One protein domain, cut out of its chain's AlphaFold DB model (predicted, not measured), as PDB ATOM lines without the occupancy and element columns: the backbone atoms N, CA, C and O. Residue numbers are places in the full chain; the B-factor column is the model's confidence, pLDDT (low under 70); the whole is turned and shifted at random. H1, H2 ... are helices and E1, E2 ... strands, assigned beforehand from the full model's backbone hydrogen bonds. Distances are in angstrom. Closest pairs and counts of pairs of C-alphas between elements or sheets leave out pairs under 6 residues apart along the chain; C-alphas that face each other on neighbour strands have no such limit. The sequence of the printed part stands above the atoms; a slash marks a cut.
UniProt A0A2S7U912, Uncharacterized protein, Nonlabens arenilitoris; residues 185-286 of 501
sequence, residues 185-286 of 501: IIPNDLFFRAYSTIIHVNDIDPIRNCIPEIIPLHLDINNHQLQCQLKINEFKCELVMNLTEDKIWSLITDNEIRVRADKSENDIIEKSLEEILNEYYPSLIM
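This is residues 185 to 286 of the 501 residues of an uncharacterized protein of Nonlabens arenilitoris (UniProt A0A2S7U912). Two antiparallel sheets stand one after the other along the long axis, a strongly twisted sheet of four strands, E2 E3 E4 E5, and a smaller one of three, E1 E6 E7, with the short helix H2 between them near the middle. H1 packs on the small sheet, on the same face as H2, and the last strand, E8, pairs with the first printed residues. The printed part has 102 residues, with H1, E1 to E7, H2 and E8 in that order; the class is mostly strand. It is compact, with a radius of gyration of the C-alphas of 13.6 A, yet elongated, spanning 45 by 27 by 22 A.

H1 is residues 190 to 193, beginning at C-alpha 190 (-34.041, -24.736, 38.587). E1 is residues 196 to 201, 16.4 A long. E2, residues 213 to 220, is 20.8 A long; E3, residues 225 to 232, 21.9 A; E4, residues 235 to 242, 22.9 A. E5 is residues 249 to 252. E6, residues 257 to 264, is 22.1 A long, and E7, residues 267 to 272, 16.5 A. H2 is residues 273 to 279, and E8, residues 283 to 285, ends at C-alpha 285 (-43.580, -10.406, 42.841).

E2, E3, E4 and E5 form a meander, each strand the antiparallel neighbour of the one before, and each successive pair is a hairpin. N 215 and O 229 are 2.9 A apart across E2 and E3, N 228 and O 239 2.8 A across E3 and E4, and N 250 and O 240 2.9 A across E4 and E5. H2 only grazes this sheet; its closest C-alphas to E5 are those of Asn 278 and Trp 249, 6.1 A apart. In the order E1 - E6 - E7, N 198 and O 260 are 2.8 A apart, as are N 261 and O 269. H2 is on this sheet at a height of 8.4 A, and H1 at 7.4 A on the same face. The closest C-alphas of H2 and E6 are those of Leu 273 and Arg 258, 5.5 A. H1 and H2 are apart. E8 pairs with no named strand, but residues 283 to 284 pair antiparallel with residues 185 to 186. In H2 every O i to N i+4 pair is within hydrogen-bond range; H1 is too short for such a pair.

The C-alphas of Asn 222 and Glu 265, the two farthest apart, are 45.9 A apart. The link from E1 to E2, with 11 residues, is long; within it residues 207 to 208 pair antiparallel with residues 198 to 199 of E1. The printed part has no cut. Its mean pLDDT is 93.0, and no printed residue is under 70.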
ATOM      1  N   ILE A 185     -39.790 -12.831  46.694       96.12
ATOM      2  CA  ILE A 185     -38.750 -13.168  45.725       96.12
ATOM      3  C   ILE A 185     -38.708 -14.688  45.619       96.12
ATOM      4  O   ILE A 185     -38.388 -15.387  46.577       96.12
ATOM      5  N   ILE A 186     -39.077 -15.202  44.452       93.94
ATOM      6  CA  ILE A 186     -39.170 -16.636  44.188       93.94
ATOM      7  C   ILE A 186     -37.909 -17.053  43.426       93.94
ATOM      8  O   ILE A 186     -37.683 -16.535  42.328       93.94
ATOM      9  N   PRO A 187     -37.083 -17.975  43.953       93.69
ATOM     10  CA  PRO A 187     -35.955 -18.521  43.209       93.69
ATOM     11  C   PRO A 187     -36.391 -19.137  41.883       93.69
ATOM     12  O   PRO A 187     -37.539 -19.552  41.705       93.69
ATOM     13  N   ASN A 188     -35.454 -19.233  40.947       91.25
ATOM     14  CA  ASN A 188     -35.731 -19.859  39.667       91.25
ATOM     15  C   ASN A 188     -36.168 -21.325  39.825       91.25
ATOM     16  O   ASN A 188     -35.733 -22.028  40.740       91.25
ATOM     17  N   ASP A 189     -36.984 -21.804  38.885       87.69
ATOM     18  CA  ASP A 189     -37.516 -23.164  38.911       87.69
ATOM     19  C   ASP A 189     -36.456 -24.261  38.804       87.69
ATOM     20  O   ASP A 189     -36.732 -25.402  39.169       87.69
ATOM     21  N   LEU A 190     -35.226 -23.901  38.432       90.81
ATOM     22  CA  LEU A 190     -34.041 -24.736  38.587       90.81
ATOM     23  C   LEU A 190     -33.978 -25.448  39.952       90.81
ATOM     24  O   LEU A 190     -33.758 -26.656  39.983       90.81
ATOM     25  N   PHE A 191     -34.227 -24.734  41.056       91.62
ATOM     26  CA  PHE A 191     -34.051 -25.259  42.419       91.62
ATOM     27  C   PHE A 191     -35.108 -26.285  42.851       91.62
ATOM     28  O   PHE A 191     -34.911 -26.982  43.842       91.62
ATOM     29  N   PHE A 192     -36.233 -26.379  42.141       88.44
ATOM     30  CA  PHE A 192     -37.338 -27.275  42.510       88.44
ATOM     31  C   PHE A 192     -37.879 -28.119  41.350       88.44
ATOM     32  O   PHE A 192     -38.833 -28.874  41.534       88.44
ATOM     33  N   ARG A 193     -37.282 -28.012  40.157       86.06
ATOM     34  CA  ARG A 193     -37.594 -28.859  38.993       86.06
ATOM     35  C   ARG A 193     -36.425 -29.695  38.493       86.06
ATOM     36  O   ARG A 193     -36.659 -30.600  37.696       86.06
ATOM     37  N   ALA A 194     -35.194 -29.406  38.912       87.81
ATOM     38  CA  ALA A 194     -34.087 -30.326  38.682       87.81
ATOM     39  C   ALA A 194     -34.359 -31.665  39.394       87.81
ATOM     40  O   ALA A 194     -35.000 -31.691  40.445       87.81
ATOM     41  N   TYR A 195     -33.861 -32.774  38.841       90.06
ATOM     42  CA  TYR A 195     -33.965 -34.089  39.485       90.06
ATOM     43  C   TYR A 195     -33.236 -34.123  40.827       90.06
ATOM     44  O   TYR A 195     -33.655 -34.812  41.755       90.06
ATOM     45  N   SER A 196     -32.144 -33.367  40.919       92.44
ATOM     46  CA  SER A 196     -31.359 -33.189  42.129       92.44
ATOM     47  C   SER A 196     -30.739 -31.799  42.121       92.44
ATOM     48  O   SER A 196     -30.202 -31.363  41.103       92.44
ATOM     49  N   THR A 197     -30.802 -31.107  43.256       94.75
ATOM     50  CA  THR A 197     -30.035 -29.877  43.499       94.75
ATOM     51  C   THR A 197     -29.176 -30.088  44.737       94.75
ATOM     52  O   THR A 197     -29.685 -30.492  45.779       94.75
ATOM     53  N   ILE A 198     -27.879 -29.822  44.648       95.62
ATOM     54  CA  ILE A 198     -26.940 -29.893  45.766       95.62
ATOM     55  C   ILE A 198     -26.281 -28.528  45.915       95.62
ATOM     56  O   ILE A 198     -25.703 -28.008  44.961       95.62
ATOM     57  N   ILE A 199     -26.375 -27.951  47.107       96.19
ATOM     58  CA  ILE A 199     -25.741 -26.685  47.454       96.19
ATOM     59  C   ILE A 199     -24.594 -26.983  48.415       96.19
ATOM     60  O   ILE A 199     -24.796 -27.534  49.497       96.19
ATOM     61  N   HIS A 200     -23.389 -26.625  47.994       95.62
ATOM     62  CA  HIS A 200     -22.168 -26.708  48.776       95.62
ATOM     63  C   HIS A 200     -21.843 -25.320  49.311       95.62
ATOM     64  O   HIS A 200     -21.607 -24.401  48.531       95.62
ATOM     65  N   VAL A 201     -21.832 -25.185  50.632       93.56
ATOM     66  CA  VAL A 201     -21.262 -24.034  51.333       93.56
ATOM     67  C   VAL A 201     -19.989 -24.541  51.997       93.56
ATOM     68  O   VAL A 201     -20.024 -25.620  52.594       93.56
ATOM     69  N   ASN A 202     -18.873 -23.820  51.865       87.81
ATOM     70  CA  ASN A 202     -17.628 -24.216  52.528       87.81
ATOM     71  C   ASN A 202     -17.864 -24.482  54.026       87.81
ATOM     72  O   ASN A 202     -18.634 -23.776  54.674       87.81
ATOM     73  N   ASP A 203     -17.228 -25.533  54.547       82.50
ATOM     74  CA  ASP A 203     -17.310 -25.971  55.949       82.50
ATOM     75  C   ASP A 203     -18.705 -26.417  56.445       82.50
ATOM     76  O   ASP A 203     -18.902 -26.624  57.644       82.50
ATOM     77  N   ILE A 204     -19.666 -26.634  55.537       89.00
ATOM     78  CA  ILE A 204     -20.990 -27.204  55.833       89.00
ATOM     79  C   ILE A 204     -21.207 -28.468  54.992       89.00
ATOM     80  O   ILE A 204     -20.804 -28.544  53.828       89.00
ATOM     81  N   ASP A 205     -21.878 -29.468  55.571       89.56
ATOM     82  CA  ASP A 205     -22.285 -30.659  54.828       89.56
ATOM     83  C   ASP A 205     -23.148 -30.293  53.602       89.56
ATOM     84  O   ASP A 205     -24.014 -29.416  53.694       89.56
ATOM     85  N   PRO A 206     -22.972 -30.976  52.451       92.94
ATOM     86  CA  PRO A 206     -23.724 -30.678  51.238       92.94
ATOM     87  C   PRO A 206     -25.237 -30.742  51.454       92.94
ATOM     88  O   PRO A 206     -25.795 -31.778  51.831       92.94
ATOM     89  N   ILE A 207     -25.918 -29.645  51.138       94.56
ATOM     90  CA  ILE A 207     -27.355 -29.503  51.342       94.56
ATOM     91  C   ILE A 207     -28.070 -29.982  50.078       94.56
ATOM     92  O   ILE A 207     -27.886 -29.423  48.998       94.56
ATOM     93  N   ARG A 208     -28.902 -31.020  50.198       93.50
ATOM     94  CA  ARG A 208     -29.609 -31.631  49.061       93.50
ATOM     95  C   ARG A 208     -31.059 -31.167  48.982       93.50
ATOM     96  O   ARG A 208     -31.748 -31.121  49.995       93.50
ATOM     97  N   ASN A 209     -31.519 -30.896  47.764       90.94
ATOM     98  CA  ASN A 209     -32.888 -30.526  47.401       90.94
ATOM     99  C   ASN A 209     -33.464 -29.388  48.260       90.94
ATOM    100  O   ASN A 209     -34.647 -29.379  48.594       90.94
ATOM    101  N   CYS A 210     -32.608 -28.431  48.625       91.38
ATOM    102  CA  CYS A 210     -33.000 -27.222  49.330       91.38
ATOM    103  C   CYS A 210     -33.313 -26.116  48.324       91.38
ATOM    104  O   CYS A 210     -32.542 -25.864  47.398       91.38
ATOM    105  N   ILE A 211     -34.444 -25.449  48.538       93.75
ATOM    106  CA  ILE A 211     -34.831 -24.247  47.805       93.75
ATOM    107  C   ILE A 211     -34.352 -23.051  48.637       93.75
ATOM    108  O   ILE A 211     -34.811 -22.913  49.772       93.75
ATOM    109  N   PRO A 212     -33.448 -22.200  48.119       95.25
ATOM    110  CA  PRO A 212     -33.022 -21.007  48.840       95.25
ATOM    111  C   PRO A 212     -34.202 -20.073  49.117       95.25
ATOM    112  O   PRO A 212     -35.019 -19.826  48.238       95.25
ATOM    113  N   GLU A 213     -34.292 -19.511  50.314       97.12
ATOM    114  CA  GLU A 213     -35.278 -18.477  50.634       97.12
ATOM    115  C   GLU A 213     -34.624 -17.103  50.432       97.12
ATOM    116  O   GLU A 213     -33.558 -16.841  50.991       97.12
ATOM    117  N   ILE A 214     -35.243 -16.226  49.635       97.75
ATOM    118  CA  ILE A 214     -34.780 -14.846  49.435       97.75
ATOM    119  C   ILE A 214     -35.824 -13.904  50.029       97.75
ATOM    120  O   ILE A 214     -36.949 -13.813  49.538       97.75
ATOM    121  N   ILE A 215     -35.450 -13.206  51.098       97.94
ATOM    122  CA  ILE A 215     -36.350 -12.349  51.869       97.94
ATOM    123  C   ILE A 215     -35.975 -10.888  51.593       97.94
ATOM    124  O   ILE A 215     -34.876 -10.486  51.981       97.94
ATOM    125  N   PRO A 216     -36.837 -10.078  50.946       97.62
ATOM    126  CA  PRO A 216     -36.580  -8.650  50.777       97.62
ATOM    127  C   PRO A 216     -36.638  -7.943  52.138       97.62
ATOM    128  O   PRO A 216     -37.574  -8.156  52.908       97.62
ATOM    129  N   LEU A 217     -35.644  -7.105  52.441       97.31
ATOM    130  CA  LEU A 217     -35.537  -6.398  53.723       97.31
ATOM    131  C   LEU A 217     -35.745  -4.891  53.572       97.31
ATOM    132  O   LEU A 217     -36.522  -4.295  54.316       97.31
ATOM    133  N   HIS A 218     -35.041  -4.270  52.625       96.75
ATOM    134  CA  HIS A 218     -35.037  -2.821  52.446       96.75
ATOM    135  C   HIS A 218     -34.771  -2.448  50.985       96.75
ATOM    136  O   HIS A 218     -33.940  -3.070  50.325       96.75
ATOM    137  N   LEU A 219     -35.456  -1.414  50.495       96.94
ATOM    138  CA  LEU A 219     -35.236  -0.832  49.174       96.94
ATOM    139  C   LEU A 219     -34.687   0.589  49.332       96.94
ATOM    140  O   LEU A 219     -35.396   1.481  49.793       96.94
ATOM    141  N   ASP A 220     -33.442   0.801  48.913       94.31
ATOM    142  CA  ASP A 220     -32.861   2.132  48.763       94.31
ATOM    143  C   ASP A 220     -33.106   2.646  47.341       94.31
ATOM    144  O   ASP A 220     -32.413   2.280  46.389       94.31
ATOM    145  N   ILE A 221     -34.112   3.508  47.205       89.06
ATOM    146  CA  ILE A 221     -34.523   4.085  45.922       89.06
ATOM    147  C   ILE A 221     -33.426   4.992  45.342       89.06
ATOM    148  O   ILE A 221     -33.266   5.043  44.126       89.06
ATOM    149  N   ASN A 222     -32.635   5.674  46.182       89.12
ATOM    150  CA  ASN A 222     -31.617   6.616  45.703       89.12
ATOM    151  C   ASN A 222     -30.438   5.888  45.050       89.12
ATOM    152  O   ASN A 222     -29.890   6.356  44.053       89.12
ATOM    153  N   ASN A 223     -30.074   4.734  45.610       89.19
ATOM    154  CA  ASN A 223     -28.978   3.903  45.121       89.19
ATOM    155  C   ASN A 223     -29.458   2.739  44.233       89.19
ATOM    156  O   ASN A 223     -28.642   1.922  43.815       89.19
ATOM    157  N   HIS A 224     -30.762   2.657  43.934       90.75
ATOM    158  CA  HIS A 224     -31.388   1.583  43.149       90.75
ATOM    159  C   HIS A 224     -31.093   0.172  43.688       90.75
ATOM    160  O   HIS A 224     -30.972  -0.789  42.924       90.75
ATOM    161  N   GLN A 225     -30.973   0.049  45.012       95.56
ATOM    162  CA  GLN A 225     -30.477  -1.153  45.670       95.56
ATOM    163  C   GLN A 225     -31.572  -1.824  46.501       95.56
ATOM    164  O   GLN A 225     -32.135  -1.223  47.415       95.56
ATOM    165  N   LEU A 226     -31.836  -3.099  46.223       97.62
ATOM    166  CA  LEU A 226     -32.695  -3.941  47.054       97.62
ATOM    167  C   LEU A 226     -31.828  -4.869  47.904       97.62
ATOM    168  O   LEU A 226     -31.151  -5.757  47.387       97.62
ATOM    169  N   GLN A 227     -31.886  -4.674  49.216       97.75
ATOM    170  CA  GLN A 227     -31.219  -5.514  50.200       97.75
ATOM    171  C   GLN A 227     -32.125  -6.681  50.584       97.75
ATOM    172  O   GLN A 227     -33.299  -6.497  50.927       97.75
ATOM    173  N   CYS A 228     -31.569  -7.885  50.537       98.31
ATOM    174  CA  CYS A 228     -32.247  -9.133  50.842       98.31
ATOM    175  C   CYS A 228     -31.426  -9.972  51.828       98.31
ATOM    176  O   CYS A 228     -30.199  -9.891  51.880       98.31
ATOM    177  N   GLN A 229     -32.103 -10.852  52.561       98.25
ATOM    178  CA  GLN A 229     -31.466 -11.974  53.244       98.25
ATOM    179  C   GLN A 229     -31.653 -13.238  52.410       98.25
ATOM    180  O   GLN A 229     -32.781 -13.606  52.081       98.25
ATOM    181  N   LEU A 230     -30.548 -13.909  52.100       98.00
ATOM    182  CA  LEU A 230     -30.545 -15.241  51.516       98.00
ATOM    183  C   LEU A 230     -30.396 -16.269  52.636       98.00
ATOM    184  O   LEU A 230     -29.478 -16.177  53.452       98.00
ATOM    185  N   LYS A 231     -31.280 -17.263  52.662       97.06
ATOM    186  CA  LYS A 231     -31.236 -18.376  53.610       97.06
ATOM    187  C   LYS A 231     -31.219 -19.705  52.859       97.06
ATOM    188  O   LYS A 231     -32.045 -19.948  51.985       97.06
ATOM    189  N   ILE A 232     -30.276 -20.568  53.218       94.94
ATOM    190  CA  ILE A 232     -30.106 -21.914  52.666       94.94
ATOM    191  C   ILE A 232     -30.046 -22.873  53.850       94.94
ATOM    192  O   ILE A 232     -29.009 -23.009  54.499       94.94
ATOM    193  N   ASN A 233     -31.169 -23.524  54.155       91.06
ATOM    194  CA  ASN A 233     -31.332 -24.274  55.401       91.06
ATOM    195  C   ASN A 233     -31.007 -23.379  56.623       91.06
ATOM    196  O   ASN A 233     -31.673 -22.363  56.819       91.06
ATOM    197  N   GLU A 234     -29.972 -23.695  57.405       90.50
ATOM    198  CA  GLU A 234     -29.530 -22.879  58.547       90.50
ATOM    199  C   GLU A 234     -28.529 -21.773  58.168       90.50
ATOM    200  O   GLU A 234     -28.338 -20.820  58.926       90.50
ATOM    201  N   PHE A 235     -27.899 -21.863  56.993       94.06
ATOM    202  CA  PHE A 235     -26.948 -20.859  56.526       94.06
ATOM    203  C   PHE A 235     -27.676 -19.587  56.079       94.06
ATOM    204  O   PHE A 235     -28.703 -19.655  55.399       94.06
ATOM    205  N   LYS A 236     -27.136 -18.418  56.438       95.88
ATOM    206  CA  LYS A 236     -27.683 -17.107  56.067       95.88
ATOM    207  C   LYS A 236     -26.573 -16.171  55.613       95.88
ATOM    208  O   LYS A 236     -25.533 -16.103  56.261       95.88
ATOM    209  N   CYS A 237     -26.832 -15.397  54.567       96.75
ATOM    210  CA  CYS A 237     -25.976 -14.291  54.149       96.75
ATOM    211  C   CYS A 237     -26.794 -13.141  53.552       96.75
ATOM    212  O   CYS A 237     -28.007 -13.257  53.339       96.75
ATOM    213  N   GLU A 238     -26.133 -12.010  53.321       97.94
ATOM    214  CA  GLU A 238     -26.736 -10.863  52.654       97.94
ATOM    215  C   GLU A 238     -26.667 -11.036  51.129       97.94
ATOM    216  O   GLU A 238     -25.690 -11.539  50.568       97.94
ATOM    217  N   LEU A 239     -27.750 -10.637  50.465       98.06
ATOM    218  CA  LEU A 239     -27.897 -10.661  49.020       98.06
ATOM    219  C   LEU A 239     -28.384  -9.290  48.559       98.06
ATOM    220  O   LEU A 239     -29.393  -8.782  49.043       98.06
ATOM    221  N   VAL A 240     -27.689  -8.714  47.590       97.62
ATOM    222  CA  VAL A 240     -27.983  -7.380  47.071       97.62
ATOM    223  C   VAL A 240     -28.439  -7.488  45.624       97.62
ATOM    224  O   VAL A 240     -27.808  -8.189  44.833       97.62
ATOM    225  N   MET A 241     -29.513  -6.778  45.271       97.50
ATOM    226  CA  MET A 241     -29.939  -6.593  43.885       97.50
ATOM    227  C   MET A 241     -29.711  -5.154  43.421       97.50
ATOM    228  O   MET A 241     -30.145  -4.222  44.102       97.50
ATOM    229  N   ASN A 242     -29.128  -4.972  42.236       95.19
ATOM    230  CA  ASN A 242     -29.086  -3.689  41.540       95.19
ATOM    231  C   ASN A 242     -29.214  -3.888  40.017       95.19
ATOM    232  O   ASN A 242     -28.423  -4.587  39.392       95.19
ATOM    233  N   LEU A 243     -30.225  -3.271  39.400       93.00
ATOM    234  CA  LEU A 243     -30.512  -3.437  37.970       93.00
ATOM    235  C   LEU A 243     -29.575  -2.628  37.053       93.00
ATOM    236  O   LEU A 243     -29.506  -2.939  35.855       93.00
ATOM    237  N   THR A 244     -28.865  -1.620  37.575       90.75
ATOM    238  CA  THR A 244     -27.918  -0.797  36.800       90.75
ATOM    239  C   THR A 244     -26.544  -1.442  36.668       90.75
ATOM    240  O   THR A 244     -25.876  -1.235  35.654       90.75
ATOM    241  N   GLU A 245     -26.160  -2.250  37.656       89.44
ATOM    242  CA  GLU A 245     -24.912  -3.016  37.669       89.44
ATOM    243  C   GLU A 245     -24.916  -4.119  36.616       89.44
ATOM    244  O   GLU A 245     -25.975  -4.506  36.123       89.44
ATOM    245  N   ASP A 246     -23.746  -4.645  36.258       83.62
ATOM    246  CA  ASP A 246     -23.634  -5.715  35.261       83.62
ATOM    247  C   ASP A 246     -24.189  -7.041  35.795       83.62
ATOM    248  O   ASP A 246     -25.083  -7.643  35.176       83.62
ATOM    249  N   LYS A 247     -23.751  -7.431  37.000       89.62
ATOM    250  CA  LYS A 247     -24.389  -8.475  37.808       89.62
ATOM    251  C   LYS A 247     -25.567  -7.868  38.560       89.62
ATOM    252  O   LYS A 247     -25.396  -6.955  39.356       89.62
ATOM    253  N   ILE A 248     -26.758  -8.405  38.313       93.69
ATOM    254  CA  ILE A 248     -27.978  -7.957  38.985       93.69
ATOM    255  C   ILE A 248     -27.954  -8.359  40.453       93.69
ATOM    256  O   ILE A 248     -28.397  -7.588  41.292       93.69
ATOM    257  N   TRP A 249     -27.467  -9.565  40.745       96.56
ATOM    258  CA  TRP A 249     -27.412 -10.124  42.090       96.56
ATOM    259  C   TRP A 249     -25.968 -10.271  42.553       96.56
ATOM    260  O   TRP A 249     -25.151 -10.838  41.825       96.56
ATOM    261  N   SER A 250     -25.677  -9.823  43.768       96.69
ATOM    262  CA  SER A 250     -24.363  -9.963  44.397       96.69
ATOM    263  C   SER A 250     -24.493 -10.574  45.784       96.69
ATOM    264  O   SER A 250     -25.299 -10.113  46.596       96.69
ATOM    265  N   LEU A 251     -23.709 -11.619  46.046       96.38
ATOM    266  CA  LEU A 251     -23.656 -12.267  47.356       96.38
ATOM    267  C   LEU A 251     -22.628 -11.571  48.251       96.38
ATOM    268  O   LEU A 251     -21.478 -11.399  47.859       96.38
ATOM    269  N   ILE A 252     -23.022 -11.235  49.478       96.06
ATOM    270  CA  ILE A 252     -22.137 -10.641  50.483       96.06
ATOM    271  C   ILE A 252     -21.844 -11.704  51.549       96.06
ATOM    272  O   ILE A 252     -22.631 -11.937  52.471       96.06
ATOM    273  N   THR A 253     -20.741 -12.429  51.363       93.69
ATOM    274  CA  THR A 253     -20.289 -13.524  52.238       93.69
ATOM    275  C   THR A 253     -18.831 -13.879  51.947       93.69
ATOM    276  O   THR A 253     -18.404 -13.828  50.798       93.69
ATOM    277  N   ASP A 254     -18.099 -14.319  52.973       91.00
ATOM    278  CA  ASP A 254     -16.747 -14.883  52.820       91.00
ATOM    279  C   ASP A 254     -16.769 -16.365  52.388       91.00
ATOM    280  O   ASP A 254     -15.758 -16.922  51.963       91.00
ATOM    281  N   ASN A 255     -17.928 -17.024  52.492       91.31
ATOM    282  CA  ASN A 255     -18.100 -18.422  52.099       91.31
ATOM    283  C   ASN A 255     -18.274 -18.564  50.587       91.31
ATOM    284  O   ASN A 255     -19.149 -17.926  49.997       91.31
ATOM    285  N   GLU A 256     -17.529 -19.488  49.982       92.56
ATOM    286  CA  GLU A 256     -17.803 -19.930  48.619       92.56
ATOM    287  C   GLU A 256     -19.051 -20.823  48.617       92.56
ATOM    288  O   GLU A 256     -19.137 -21.798  49.368       92.56
ATOM    289  N   ILE A 257     -20.028 -20.477  47.774       95.50
ATOM    290  CA  ILE A 257     -21.266 -21.243  47.620       95.50
ATOM    291  C   ILE A 257     -21.351 -21.752  46.190       95.50
ATOM    292  O   ILE A 257     -21.491 -20.965  45.250       95.50
ATOM    293  N   ARG A 258     -21.306 -23.073  46.024       96.12
ATOM    294  CA  ARG A 258     -21.463 -23.749  44.734       96.12
ATOM    295  C   ARG A 258     -22.772 -24.508  44.684       96.12
ATOM    296  O   ARG A 258     -23.222 -25.076  45.675       96.12
ATOM    297  N   VAL A 259     -23.371 -24.542  43.509       96.25
ATOM    298  CA  VAL A 259     -24.617 -25.253  43.263       96.25
ATOM    299  C   VAL A 259     -24.403 -26.208  42.108       96.25
ATOM    300  O   VAL A 259     -23.954 -25.808  41.034       96.25
ATOM    301  N   ARG A 260     -24.784 -27.461  42.337       95.31
ATOM    302  CA  ARG A 260     -24.932 -28.481  41.312       95.31
ATOM    303  C   ARG A 260     -26.412 -28.785  41.126       95.31
ATOM    304  O   ARG A 260     -27.066 -29.218  42.069       95.31
ATOM    305  N   ALA A 261     -26.933 -28.593  39.925       94.50
ATOM    306  CA  ALA A 261     -28.301 -28.937  39.565       94.50
ATOM    307  C   ALA A 261     -28.302 -29.914  38.386       94.50
ATOM    308  O   ALA A 261     -27.878 -29.571  37.280       94.50
ATOM    309  N   ASP A 262     -28.802 -31.124  38.624       93.31
ATOM    310  CA  ASP A 262     -28.933 -32.174  37.618       93.31
ATOM    311  C   ASP A 262     -30.337 -32.070  36.986       93.31
ATOM    312  O   ASP A 262     -31.334 -32.524  37.555       93.31
ATOM    313  N   LYS A 263     -30.452 -31.421  35.821       87.00
ATOM    314  CA  LYS A 263     -31.735 -31.237  35.111       87.00
ATOM    315  C   LYS A 263     -32.130 -32.458  34.286       87.00
ATOM    316  O   LYS A 263     -33.315 -32.720  34.102       87.00
ATOM    317  N   SER A 264     -31.141 -33.175  33.760       84.06
ATOM    318  CA  SER A 264     -31.293 -34.477  33.106       84.06
ATOM    319  C   SER A 264     -29.983 -35.264  33.193       84.06
ATOM    320  O   SER A 264     -28.983 -34.708  33.642       84.06
ATOM    321  N   GLU A 265     -29.954 -36.520  32.734       78.69
ATOM    322  CA  GLU A 265     -28.725 -37.341  32.720       78.69
ATOM    323  C   GLU A 265     -27.546 -36.653  32.007       78.69
ATOM    324  O   GLU A 265     -26.400 -36.839  32.404       78.69
ATOM    325  N   ASN A 266     -27.828 -35.813  31.004       79.75
ATOM    326  CA  ASN A 266     -26.818 -35.124  30.196       79.75
ATOM    327  C   ASN A 266     -26.800 -33.593  30.394       79.75
ATOM    328  O   ASN A 266     -26.055 -32.903  29.703       79.75
ATOM    329  N   ASP A 267     -27.619 -33.044  31.303       83.56
ATOM    330  CA  ASP A 267     -27.722 -31.596  31.557       83.56
ATOM    331  C   ASP A 267     -27.463 -31.322  33.041       83.56
ATOM    332  O   ASP A 267     -28.383 -31.344  33.863       83.56
ATOM    333  N   ILE A 268     -26.184 -31.124  33.369       89.25
ATOM    334  CA  ILE A 268     -25.696 -30.819  34.715       89.25
ATOM    335  C   ILE A 268     -25.172 -29.387  34.719       89.25
ATOM    336  O   ILE A 268     -24.272 -29.035  33.954       89.25
ATOM    337  N   ILE A 269     -25.723 -28.570  35.611       91.00
ATOM    338  CA  ILE A 269     -25.263 -27.208  35.867       91.00
ATOM    339  C   ILE A 269     -24.444 -27.235  37.148       91.00
ATOM    340  O   ILE A 269     -24.972 -27.604  38.190       91.00
ATOM    341  N   GLU A 270     -23.182 -26.819  37.084       93.12
ATOM    342  CA  GLU A 270     -22.308 -26.688  38.252       93.12
ATOM    343  C   GLU A 270     -21.600 -25.332  38.206       93.12
ATOM    344  O   GLU A 270     -20.741 -25.104  37.354       93.12
ATOM    345  N   LYS A 271     -22.038 -24.399  39.058       93.50
ATOM    346  CA  LYS A 271     -21.608 -22.988  39.072       93.50
ATOM    347  C   LYS A 271     -21.652 -22.424  40.490       93.50
ATOM    348  O   LYS A 271     -22.247 -23.031  41.385       93.50
ATOM    349  N   SER A 272     -21.056 -21.253  40.706       95.19
ATOM    350  CA  SER A 272     -21.293 -20.510  41.950       95.19
ATOM    351  C   SER A 272     -22.768 -20.091  42.062       95.19
ATOM    352  O   SER A 272     -23.455 -19.906  41.053       95.19
ATOM    353  N   LEU A 273     -23.279 -19.922  43.285       95.56
ATOM    354  CA  LEU A 273     -24.661 -19.477  43.484       95.56
ATOM    355  C   LEU A 273     -24.903 -18.086  42.880       95.56
ATOM    356  O   LEU A 273     -25.955 -17.859  42.288       95.56
ATOM    357  N   GLU A 274     -23.926 -17.180  42.961       95.06
ATOM    358  CA  GLU A 274     -24.020 -15.855  42.340       95.06
ATOM    359  C   GLU A 274     -24.187 -15.947  40.815       95.06
ATOM    360  O   GLU A 274     -25.052 -15.278  40.246       95.06
ATOM    361  N   GLU A 275     -23.418 -16.808  40.145       92.88
ATOM    362  CA  GLU A 275     -23.581 -17.049  38.707       92.88
ATOM    363  C   GLU A 275     -24.953 -17.645  38.388       92.88
ATOM    364  O   GLU A 275     -25.597 -17.208  37.434       92.88
ATOM    365  N   ILE A 276     -25.446 -18.589  39.201       94.25
ATOM    366  CA  ILE A 276     -26.792 -19.144  39.014       94.25
ATOM    367  C   ILE A 276     -27.859 -18.060  39.140       94.25
ATOM    368  O   ILE A 276     -28.716 -17.982  38.268       94.25
ATOM    369  N   LEU A 277     -27.810 -17.200  40.160       95.56
ATOM    370  CA  LEU A 277     -28.802 -16.131  40.337       95.56
ATOM    371  C   LEU A 277     -28.767 -15.094  39.204       95.56
ATOM    372  O   LEU A 277     -29.784 -14.457  38.928       95.56
ATOM    373  N   ASN A 278     -27.626 -14.937  38.525       92.94
ATOM    374  CA  ASN A 278     -27.470 -14.024  37.389       92.94
ATOM    375  C   ASN A 278     -27.722 -14.663  36.012       92.94
ATOM    376  O   ASN A 278     -27.863 -13.942  35.025       92.94
ATOM    377  N   GLU A 279     -27.809 -15.990  35.921       88.88
ATOM    378  CA  GLU A 279     -28.170 -16.720  34.697       88.88
ATOM    379  C   GLU A 279     -29.624 -17.218  34.719       88.88
ATOM    380  O   GLU A 279     -30.322 -17.203  33.699       88.88
ATOM    381  N   TYR A 280     -30.080 -17.614  35.905       90.38
ATOM    382  CA  TYR A 280     -31.400 -18.119  36.252       90.38
ATOM    383  C   TYR A 280     -32.022 -17.168  37.276       90.38
ATOM    384  O   TYR A 280     -32.068 -17.452  38.473       90.38
ATOM    385  N   TYR A 281     -32.482 -16.013  36.793       92.19
ATOM    386  CA  TYR A 281     -32.992 -14.953  37.657       92.19
ATOM    387  C   TYR A 281     -34.142 -15.432  38.564       92.19
ATOM    388  O   TYR A 281     -35.075 -16.092  38.080       92.19
ATOM    389  N   PRO A 282     -34.113 -15.067  39.859       94.44
ATOM    390  CA  PRO A 282     -35.297 -15.054  40.704       94.44
ATOM    391  C   PRO A 282     -36.390 -14.144  40.129       94.44
ATOM    392  O   PRO A 282     -36.107 -13.160  39.445       94.44
ATOM    393  N   SER A 283     -37.644 -14.473  40.429       93.25
ATOM    394  CA  SER A 283     -38.815 -13.666  40.088       93.25
ATOM    395  C   SER A 283     -39.240 -12.820  41.285       93.25
ATOM    396  O   SER A 283     -39.549 -13.359  42.346       93.25
ATOM    397  N   LEU A 284     -39.290 -11.504  41.109       95.44
ATOM    398  CA  LEU A 284     -39.822 -10.564  42.094       95.44
ATOM    399  C   LEU A 284     -41.321 -10.389  41.851       95.44
ATOM    400  O   LEU A 284     -41.727  -9.994  40.758       95.44
ATOM    401  N   ILE A 285     -42.136 -10.651  42.869       94.50
ATOM    402  CA  ILE A 285     -43.580 -10.406  42.841       94.50
ATOM    403  C   ILE A 285     -43.841  -9.008  43.398       94.50
ATOM    404  O   ILE A 285     -43.629  -8.762  44.587       94.50
ATOM    405  N   MET A 286     -44.285  -8.087  42.543       94.69
ATOM    406  CA  MET A 286     -44.467  -6.680  42.907       94.69
ATOM    407  C   MET A 286     -45.876  -6.409  43.461       94.69
ATOM    408  O   MET A 286     -46.824  -7.088  43.054       94.69
TER     409      MET A 286